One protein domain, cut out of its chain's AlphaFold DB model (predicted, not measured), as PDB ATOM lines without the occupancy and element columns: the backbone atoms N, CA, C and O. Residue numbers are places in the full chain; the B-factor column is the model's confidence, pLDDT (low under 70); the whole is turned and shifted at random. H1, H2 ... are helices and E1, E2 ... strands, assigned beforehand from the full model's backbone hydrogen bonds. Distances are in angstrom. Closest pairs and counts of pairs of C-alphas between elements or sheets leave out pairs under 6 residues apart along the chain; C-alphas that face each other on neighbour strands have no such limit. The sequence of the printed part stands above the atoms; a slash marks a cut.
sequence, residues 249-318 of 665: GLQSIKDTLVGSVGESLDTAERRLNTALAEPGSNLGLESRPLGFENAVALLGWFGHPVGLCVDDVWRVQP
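This is residues 249 to 318 of the 665 residues of an uncharacterized protein of Gemmatimonadetes bacterium (UniProt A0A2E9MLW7). What does the model look like? Two helices, H1 and H2, lie side by side as a helical hairpin, a third helix, H3, packs on both at a steep tilt, and a small hairpin of two strands, E1 and E2, lies at one end of the helical body. The long loop of residues 278 to 291 leads from the far end of H2 back to the start of H3. What are its make-up and size? The printed part has 70 residues, with named elements in the order H1, H2, H3, E1, E2; the sheet, in the order E1 - E2, is antiparallel, and the class is mostly helix. The whole is compact, with a radius of gyration of the C-alphas of 11.4 A and spans of 33 by 25 by 18 A.

Where are the strands? E1 is residues 308 to 310 and E2 residues 316 to 318, each 7.2 A from first to last C-alpha. C-alpha 318 stands at (31.882, 3.695, 34.593). Where are the helices? H2, the longest helix, is residues 265 to 277 and measures 18.3 A. H1 is residues 249 to 258, 14.4 A, from C-alpha 249 at (42.024, -14.601, 41.564), and H3 is residues 292 to 301, 14.5 A, from C-alpha 292 at (36.332, -7.696, 29.518).

How do the strands pair? E1 and E2 form an antiparallel hairpin at 136 degrees, with N 309 and O 317 2.8 A apart and N 317 and O 309 2.9 A apart, both within hydrogen-bond range. Which helix residues come near the strands? The closest C-alphas of H3 and E1 are those of Val 296 and Leu 308, 7.2 A; those of H2 and E2 are Leu 265 and Val 316, 6.1 A. H1 and H3 are each apart from E2. How do the helices meet? H1 and H2 touch at a shallow tilt of 23 degrees, opposite ways, the C-alphas of Thr 256 and Leu 272 being closest at 6.1 A. H3 touches H1 at a steep tilt of 61 degrees, closest at C-alphas 254 and 299, 7.2 A, and touches H2 at a steep tilt of 60 degrees, closest at C-alphas 269 and 292, 5.8 A. Are the helix backbones complete? In H1, H2 and H3 every O i to N i+4 pair is within hydrogen-bond range.

How far does it reach? The two C-alphas farthest apart are those of Gly 280 and Asp 312, 35.0 A. Are there cuts or long links? The printed part has no cut; the link from H2 to H3, 14 residues, is long, and that from E1 to E2 is tight. Where is confidence low? The mean pLDDT of the printed part is 82.1, and residues 278 to 288 and residue 312 are under 70.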
ATOM      1  N   GLY A 249      42.062 -14.881  42.993       86.62
ATOM      2  CA  GLY A 249      42.024 -14.601  41.564       86.62
ATOM      3  C   GLY A 249      40.836 -13.726  41.140       86.62
ATOM      4  O   GLY A 249      41.034 -12.775  40.393       86.62
ATOM      5  N   LEU A 250      39.621 -13.972  41.651       90.38
ATOM      6  CA  LEU A 250      38.465 -13.110  41.352       90.38
ATOM      7  C   LEU A 250      38.608 -11.707  41.963       90.38
ATOM      8  O   LEU A 250      38.182 -10.732  41.349       90.38
ATOM      9  N   GLN A 251      39.235 -11.587  43.135       91.62
ATOM     10  CA  GLN A 251      39.559 -10.287  43.721       91.62
ATOM     11  C   GLN A 251      40.568  -9.527  42.847       91.62
ATOM     12  O   GLN A 251      40.346  -8.361  42.545       91.62
ATOM     13  N   SER A 252      41.608 -10.203  42.351       90.00
ATOM     14  CA  SER A 252      42.578  -9.612  41.418       90.00
ATOM     15  C   SER A 252      41.923  -9.143  40.110       90.00
ATOM     16  O   SER A 252      42.229  -8.055  39.618       90.00
ATOM     17  N   ILE A 253      40.953  -9.901  39.578       91.56
ATOM     18  CA  ILE A 253      40.136  -9.469  38.431       91.56
ATOM     19  C   ILE A 253      39.373  -8.184  38.765       91.56
ATOM     20  O   ILE A 253      39.428  -7.231  37.992       91.56
ATOM     21  N   LYS A 254      38.689  -8.143  39.915       93.50
ATOM     22  CA  LYS A 254      37.937  -6.964  40.366       93.50
ATOM     23  C   LYS A 254      38.838  -5.733  40.459       93.50
ATOM     24  O   LYS A 254      38.518  -4.705  39.870       93.50
ATOM     25  N   ASP A 255      39.978  -5.861  41.130       92.69
ATOM     26  CA  ASP A 255      40.929  -4.765  41.323       92.69
ATOM     27  C   ASP A 255      41.528  -4.301  39.985       92.69
ATOM     28  O   ASP A 255      41.696  -3.103  39.755       92.69
ATOM     29  N   THR A 256      41.791  -5.236  39.064       92.31
ATOM     30  CA  THR A 256      42.293  -4.921  37.719       92.31
ATOM     31  C   THR A 256      41.266  -4.154  36.895       92.31
ATOM     32  O   THR A 256      41.613  -3.139  36.303       92.31
ATOM     33  N   LEU A 257      40.006  -4.599  36.883       92.75
ATOM     34  CA  LEU A 257      38.932  -3.931  36.144       92.75
ATOM     35  C   LEU A 257      38.709  -2.503  36.652       92.75
ATOM     36  O   LEU A 257      38.695  -1.566  35.858       92.75
ATOM     37  N   VAL A 258      38.612  -2.326  37.974       89.06
ATOM     38  CA  VAL A 258      38.466  -1.002  38.601       89.06
ATOM     39  C   VAL A 258      39.685  -0.116  38.313       89.06
ATOM     40  O   VAL A 258      39.540   1.075  38.046       89.06
ATOM     41  N   GLY A 259      40.891  -0.688  38.299       87.19
ATOM     42  CA  GLY A 259      42.130   0.018  37.960       87.19
ATOM     43  C   GLY A 259      42.338   0.306  36.467       87.19
ATOM     44  O   GLY A 259      43.323   0.965  36.127       87.19
ATOM     45  N   SER A 260      41.457  -0.185  35.590       89.25
ATOM     46  CA  SER A 260      41.515   0.012  34.136       89.25
ATOM     47  C   SER A 260      40.552   1.087  33.631       89.25
ATOM     48  O   SER A 260      40.450   1.279  32.421       89.25
ATOM     49  N   VAL A 261      39.865   1.816  34.522       85.44
ATOM     50  CA  VAL A 261      38.978   2.923  34.130       85.44
ATOM     51  C   VAL A 261      39.720   3.904  33.222       85.44
ATOM     52  O   VAL A 261      40.765   4.464  33.559       85.44
ATOM     53  N   GLY A 262      39.153   4.079  32.036       75.94
ATOM     54  CA  GLY A 262      39.640   4.914  30.962       75.94
ATOM     55  C   GLY A 262      40.548   4.227  29.935       75.94
ATOM     56  O   GLY A 262      40.689   4.692  28.796       75.94
ATOM     57  N   GLU A 263      41.212   3.139  30.307       84.44
ATOM     58  CA  GLU A 263      42.136   2.465  29.402       84.44
ATOM     59  C   GLU A 263      41.402   1.951  28.151       84.44
ATOM     60  O   GLU A 263      40.200   1.679  28.165       84.44
ATOM     61  N   SER A 264      42.129   1.807  27.038       84.44
ATOM     62  CA  SER A 264      41.600   1.093  25.868       84.44
ATOM     63  C   SER A 264      41.245  -0.342  26.252       84.44
ATOM     64  O   SER A 264      42.027  -0.965  26.979       84.44
ATOM     65  N   LEU A 265      40.180  -0.891  25.671       87.38
ATOM     66  CA  LEU A 265      39.727  -2.263  25.885       87.38
ATOM     67  C   LEU A 265      40.875  -3.277  25.748       87.38
ATOM     68  O   LEU A 265      41.084  -4.078  26.649       87.38
ATOM     69  N   ASP A 266      41.693  -3.172  24.697       86.25
ATOM     70  CA  ASP A 266      42.833  -4.078  24.468       86.25
ATOM     71  C   ASP A 266      43.872  -4.039  25.607       86.25
ATOM     72  O   ASP A 266      44.427  -5.058  26.015       86.25
ATOM     73  N   THR A 267      44.114  -2.860  26.184       87.81
ATOM     74  CA  THR A 267      45.026  -2.713  27.332       87.81
ATOM     75  C   THR A 267      44.418  -3.289  28.606       87.81
ATOM     76  O   THR A 267      45.115  -4.014  29.321       87.81
ATOM     77  N   ALA A 268      43.132  -3.031  28.855       88.81
ATOM     78  CA  ALA A 268      42.408  -3.591  29.991       88.81
ATOM     79  C   ALA A 268      42.363  -5.129  29.922       88.81
ATOM     80  O   ALA A 268      42.709  -5.801  30.891       88.81
ATOM     81  N   GLU A 269      42.040  -5.707  28.760       91.19
ATOM     82  CA  GLU A 269      42.031  -7.160  28.553       91.19
ATOM     83  C   GLU A 269      43.427  -7.774  28.691       91.19
ATOM     84  O   GLU A 269      43.581  -8.850  29.276       91.19
ATOM     85  N   ARG A 270      44.476  -7.093  28.222       88.19
ATOM     86  CA  ARG A 270      45.858  -7.552  28.412       88.19
ATOM     87  C   ARG A 270      46.243  -7.587  29.890       88.19
ATOM     88  O   ARG A 270      46.827  -8.575  30.339       88.19
ATOM     89  N   ARG A 271      45.908  -6.541  30.655       89.19
ATOM     90  CA  ARG A 271      46.139  -6.492  32.110       89.19
ATOM     91  C   ARG A 271      45.340  -7.569  32.839       89.19
ATOM     92  O   ARG A 271      45.920  -8.293  33.640       89.19
ATOM     93  N   LEU A 272      44.063  -7.732  32.498       90.19
ATOM     94  CA  LEU A 272      43.181  -8.766  33.041       90.19
ATOM     95  C   LEU A 272      43.777 -10.167  32.855       90.19
ATOM     96  O   LEU A 272      43.905 -10.929  33.811       90.19
ATOM     97  N   ASN A 273      44.196 -10.499  31.633       86.56
ATOM     98  CA  ASN A 273      44.772 -11.812  31.341       86.56
ATOM     99  C   ASN A 273      46.178 -11.993  31.941       86.56
ATOM    100  O   ASN A 273      46.556 -13.113  32.275       86.56
ATOM    101  N   THR A 274      46.927 -10.906  32.152       85.94
ATOM    102  CA  THR A 274      48.196 -10.942  32.901       85.94
ATOM    103  C   THR A 274      47.952 -11.258  34.376       85.94
ATOM    104  O   THR A 274      48.599 -12.153  34.910       85.94
ATOM    105  N   ALA A 275      46.977 -10.598  35.008       82.12
ATOM    106  CA  ALA A 275      46.597 -10.834  36.402       82.12
ATOM    107  C   ALA A 275      46.114 -12.278  36.634       82.12
ATOM    108  O   ALA A 275      46.417 -12.895  37.655       82.12
ATOM    109  N   LEU A 276      45.413 -12.857  35.652       78.12
ATOM    110  CA  LEU A 276      45.017 -14.265  35.683       78.12
ATOM    111  C   LEU A 276      46.213 -15.224  35.621       78.12
ATOM    112  O   LEU A 276      46.160 -16.281  36.249       78.12
ATOM    113  N   ALA A 277      47.283 -14.861  34.914       74.00
ATOM    114  CA  ALA A 277      48.477 -15.689  34.740       74.00
ATOM    115  C   ALA A 277      49.480 -15.613  35.913       74.00
ATOM    116  O   ALA A 277      50.462 -16.359  35.921       74.00
ATOM    117  N   GLU A 278      49.270 -14.734  36.901       69.88
ATOM    118  CA  GLU A 278      50.208 -14.566  38.016       69.88
ATOM    119  C   GLU A 278      50.279 -15.806  38.938       69.88
ATOM    120  O   GLU A 278      49.249 -16.394  39.296       69.88
ATOM    121  N   PRO A 279      51.491 -16.209  39.379       54.72
ATOM    122  CA  PRO A 279      51.672 -17.339  40.285       54.72
ATOM    123  C   PRO A 279      51.031 -17.043  41.649       54.72
ATOM    124  O   PRO A 279      51.557 -16.274  42.449       54.72
ATOM    125  N   GLY A 280      49.885 -17.675  41.908       57.25
ATOM    126  CA  GLY A 280      49.079 -17.478  43.119       57.25
ATOM    127  C   GLY A 280      47.592 -17.240  42.845       57.25
ATOM    128  O   GLY A 280      46.781 -17.409  43.754       57.25
ATOM    129  N   SER A 281      47.208 -16.924  41.601       57.38
ATOM    130  CA  SER A 281      45.797 -16.765  41.224       57.38
ATOM    131  C   SER A 281      45.024 -18.095  41.257       57.38
ATOM    132  O   SER A 281      43.805 -18.071  41.382       57.38
ATOM    133  N   ASN A 282      45.712 -19.245  41.151       56.31
ATOM    134  CA  ASN A 282      45.186 -20.602  40.900       56.31
ATOM    135  C   ASN A 282      44.279 -20.749  39.654       56.31
ATOM    136  O   ASN A 282      44.067 -21.871  39.211       56.31
ATOM    137  N   LEU A 283      43.838 -19.651  39.026       60.91
ATOM    138  CA  LEU A 283      42.882 -19.629  37.913       60.91
ATOM    139  C   LEU A 283      43.514 -19.848  36.512       60.91
ATOM    140  O   LEU A 283      42.784 -19.902  35.517       60.91
ATOM    141  N   GLY A 284      44.851 -19.906  36.403       50.66
ATOM    142  CA  GLY A 284      45.561 -19.338  35.243       50.66
ATOM    143  C   GLY A 284      46.396 -20.208  34.293       50.66
ATOM    144  O   GLY A 284      46.951 -19.635  33.363       50.66
ATOM    145  N   LEU A 285      46.554 -21.530  34.451       49.53
ATOM    146  CA  LEU A 285      47.525 -22.262  33.600       49.53
ATOM    147  C   LEU A 285      46.952 -22.892  32.314       49.53
ATOM    148  O   LEU A 285      47.708 -23.070  31.363       49.53
ATOM    149  N   GLU A 286      45.645 -23.171  32.238       52.09
ATOM    150  CA  GLU A 286      45.022 -23.815  31.055       52.09
ATOM    151  C   GLU A 286      43.763 -23.094  30.523       52.09
ATOM    152  O   GLU A 286      43.178 -23.496  29.516       52.09
ATOM    153  N   SER A 287      43.352 -22.000  31.166       56.19
ATOM    154  CA  SER A 287      42.101 -21.301  30.867       56.19
ATOM    155  C   SER A 287      42.240 -20.399  29.634       56.19
ATOM    156  O   SER A 287      43.150 -19.577  29.544       56.19
ATOM    157  N   ARG A 288      41.295 -20.501  28.686       66.94
ATOM    158  CA  ARG A 288      41.159 -19.540  27.571       66.94
ATOM    159  C   ARG A 288      41.087 -18.101  28.108       66.94
ATOM    160  O   ARG A 288      40.433 -17.919  29.142       66.94
ATOM    161  N   PRO A 289      41.621 -17.096  27.383       78.50
ATOM    162  CA  PRO A 289      41.576 -15.702  27.816       78.50
ATOM    163  C   PRO A 289      40.151 -15.274  28.175       78.50
ATOM    164  O   PRO A 289      39.176 -15.715  27.551       78.50
ATOM    165  N   LEU A 290      40.031 -14.472  29.229       85.38
ATOM    166  CA  LEU A 290      38.771 -13.907  29.694       85.38
ATOM    167  C   LEU A 290      38.636 -12.511  29.079       85.38
ATOM    168  O   LEU A 290      39.512 -11.670  29.273       85.38
ATOM    169  N   GLY A 291      37.574 -12.294  28.302       89.31
ATOM    170  CA  GLY A 291      37.257 -10.974  27.751       89.31
ATOM    171  C   GLY A 291      36.687 -10.039  28.818       89.31
ATOM    172  O   GLY A 291      36.173 -10.509  29.839       89.31
ATOM    173  N   PHE A 292      36.750  -8.733  28.568       90.75
ATOM    174  CA  PHE A 292      36.332  -7.696  29.518       90.75
ATOM    175  C   PHE A 292      34.879  -7.865  29.987       90.75
ATOM    176  O   PHE A 292      34.626  -7.986  31.185       90.75
ATOM    177  N   GLU A 293      33.927  -7.960  29.054       89.75
ATOM    178  CA  GLU A 293      32.493  -8.088  29.368       89.75
ATOM    179  C   GLU A 293      32.197  -9.349  30.189       89.75
ATOM    180  O   GLU A 293      31.443  -9.317  31.160       89.75
ATOM    181  N   ASN A 294      32.861 -10.455  29.848       90.75
ATOM    182  CA  ASN A 294      32.739 -11.718  30.566       90.75
ATOM    183  C   ASN A 294      33.280 -11.623  31.999       90.75
ATOM    184  O   ASN A 294      32.727 -12.244  32.905       90.75
ATOM    185  N   ALA A 295      34.347 -10.854  32.228       92.62
ATOM    186  CA  ALA A 295      34.881 -10.623  33.567       92.62
ATOM    187  C   ALA A 295      33.936  -9.766  34.423       92.62
ATOM    188  O   ALA A 295      33.668 -10.119  35.573       92.62
ATOM    189  N   VAL A 296      33.386  -8.692  33.845       92.44
ATOM    190  CA  VAL A 296      32.378  -7.836  34.494       92.44
ATOM    191  C   VAL A 296      31.136  -8.654  34.860       92.44
ATOM    192  O   VAL A 296      30.706  -8.640  36.015       92.44
ATOM    193  N   ALA A 297      30.602  -9.428  33.909       90.88
ATOM    194  CA  ALA A 297      29.433 -10.274  34.127       90.88
ATOM    195  C   ALA A 297      29.687 -11.336  35.207       90.88
ATOM    196  O   ALA A 297      28.863 -11.514  36.107       90.88
ATOM    197  N   LEU A 298      30.838 -12.017  35.168       92.81
ATOM    198  CA  LEU A 298      31.196 -13.037  36.155       92.81
ATOM    199  C   LEU A 298      31.243 -12.470  37.580       92.81
ATOM    200  O   LEU A 298      30.703 -13.091  38.494       92.81
ATOM    201  N   LEU A 299      31.830 -11.285  37.784       94.38
ATOM    202  CA  LEU A 299      31.813 -10.622  39.093       94.38
ATOM    203  C   LEU A 299      30.393 -10.237  39.530       94.38
ATOM    204  O   LEU A 299      30.044 -10.423  40.699       94.38
ATOM    205  N   GLY A 300      29.555  -9.783  38.593       92.00
ATOM    206  CA  GLY A 300      28.131  -9.536  38.833       92.00
ATOM    207  C   GLY A 300      27.399 -10.779  39.352       92.00
ATOM    208  O   GLY A 300      26.655 -10.699  40.329       92.00
ATOM    209  N   TRP A 301      27.678 -11.960  38.792       91.38
ATOM    210  CA  TRP A 301      27.105 -13.230  39.265       91.38
ATOM    211  C   TRP A 301      27.568 -13.649  40.668       91.38
ATOM    212  O   TRP A 301      26.865 -14.389  41.356       91.38
ATOM    213  N   PHE A 302      28.724 -13.159  41.121       92.56
ATOM    214  CA  PHE A 302      29.192 -13.317  42.501       92.56
ATOM    215  C   PHE A 302      28.675 -12.214  43.442       92.56
ATOM    216  O   PHE A 302      29.035 -12.217  44.618       92.56
ATOM    217  N   GLY A 303      27.835 -11.292  42.957       90.25
ATOM    218  CA  GLY A 303      27.288 -10.184  43.741       90.25
ATOM    219  C   GLY A 303      28.291  -9.057  43.994       90.25
ATOM    220  O   GLY A 303      28.179  -8.362  45.000       90.25
ATOM    221  N   HIS A 304      29.280  -8.889  43.108       92.69
ATOM    222  CA  HIS A 304      30.252  -7.788  43.125       92.69
ATOM    223  C   HIS A 304      30.221  -7.019  41.795       92.69
ATOM    224  O   HIS A 304      31.219  -7.038  41.069       92.69
ATOM    225  N   PRO A 305      29.100  -6.371  41.431       89.62
ATOM    226  CA  PRO A 305      29.059  -5.557  40.223       89.62
ATOM    227  C   PRO A 305      30.126  -4.456  40.302       89.62
ATOM    228  O   PRO A 305      30.281  -3.798  41.328       89.62
ATOM    229  N   VAL A 306      30.895  -4.280  39.224       88.19
ATOM    230  CA  VAL A 306      31.929  -3.230  39.138       88.19
ATOM    231  C   VAL A 306      31.423  -1.953  38.473       88.19
ATOM    232  O   VAL A 306      32.114  -0.944  38.523       88.19
ATOM    233  N   GLY A 307      30.232  -1.989  37.863       85.25
ATOM    234  CA  GLY A 307      29.629  -0.818  37.229       85.25
ATOM    235  C   GLY A 307      30.490  -0.250  36.101       85.25
ATOM    236  O   GLY A 307      30.657   0.959  36.033       85.25
ATOM    237  N   LEU A 308      31.064  -1.106  35.247       87.81
ATOM    238  CA  LEU A 308      31.898  -0.694  34.116       87.81
ATOM    239  C   LEU A 308      31.303  -1.156  32.781       87.81
ATOM    240  O   LEU A 308      30.756  -2.257  32.691       87.81
ATOM    241  N   CYS A 309      31.484  -0.350  31.740       85.88
ATOM    242  CA  CYS A 309      31.137  -0.651  30.355       85.88
ATOM    243  C   CYS A 309      32.263  -0.223  29.397       85.88
ATOM    244  O   CYS A 309      33.315   0.260  29.826       85.88
ATOM    245  N   VAL A 310      32.052  -0.450  28.099       82.38
ATOM    246  CA  VAL A 310      32.946  -0.002  27.029       82.38
ATOM    247  C   VAL A 310      32.234   1.081  26.219       82.38
ATOM    248  O   VAL A 310      31.094   0.877  25.810       82.38
ATOM    249  N   ASP A 311      32.892   2.219  26.003       75.31
ATOM    250  CA  ASP A 311      32.361   3.319  25.193       75.31
ATOM    251  C   ASP A 311      32.478   3.060  23.674       75.31
ATOM    252  O   ASP A 311      33.125   2.113  23.218       75.31
ATOM    253  N   ASP A 312      31.898   3.951  22.862       68.19
ATOM    254  CA  ASP A 312      31.938   3.880  21.390       68.19
ATOM    255  C   ASP A 312      33.361   3.974  20.794       68.19
ATOM    256  O   ASP A 312      33.569   3.752  19.597       68.19
ATOM    257  N   VAL A 313      34.358   4.326  21.613       70.19
ATOM    258  CA  VAL A 313      35.776   4.446  21.245       70.19
ATOM    259  C   VAL A 313      36.590   3.272  21.811       70.19
ATOM    260  O   VAL A 313      37.824   3.303  21.803       70.19
ATOM    261  N   TRP A 314      35.916   2.204  22.245       78.19
ATOM    262  CA  TRP A 314      36.515   0.989  22.790       78.19
ATOM    263  C   TRP A 314      37.357   1.240  24.048       78.19
ATOM    264  O   TRP A 314      38.457   0.694  24.180       78.19
ATOM    265  N   ARG A 315      36.875   2.071  24.978       78.00
ATOM    266  CA  ARG A 315      37.518   2.330  26.278       78.00
ATOM    267  C   ARG A 315      36.629   1.967  27.450       78.00
ATOM    268  O   ARG A 315      35.414   2.093  27.378       78.00
ATOM    269  N   VAL A 316      37.260   1.563  28.545       84.62
ATOM    270  CA  VAL A 316      36.572   1.224  29.792       84.62
ATOM    271  C   VAL A 316      36.067   2.498  30.462       84.62
ATOM    272  O   VAL A 316      36.861   3.393  30.738       84.62
ATOM    273  N   GLN A 317      34.780   2.579  30.779       80.81
ATOM    274  CA  GLN A 317      34.195   3.692  31.530       80.81
ATOM    275  C   GLN A 317      33.249   3.183  32.624       80.81
ATOM    276  O   GLN A 317      32.774   2.048  32.534       80.81
ATOM    277  N   PRO A 318      32.977   3.977  33.673       80.19
ATOM    278  CA  PRO A 318      31.882   3.695  34.593       80.19
ATOM    279  C   PRO A 318      30.530   3.702  33.861       80.19
ATOM    280  O   PRO A 318      30.324   4.496  32.949       80.19
TER     281      PRO A 318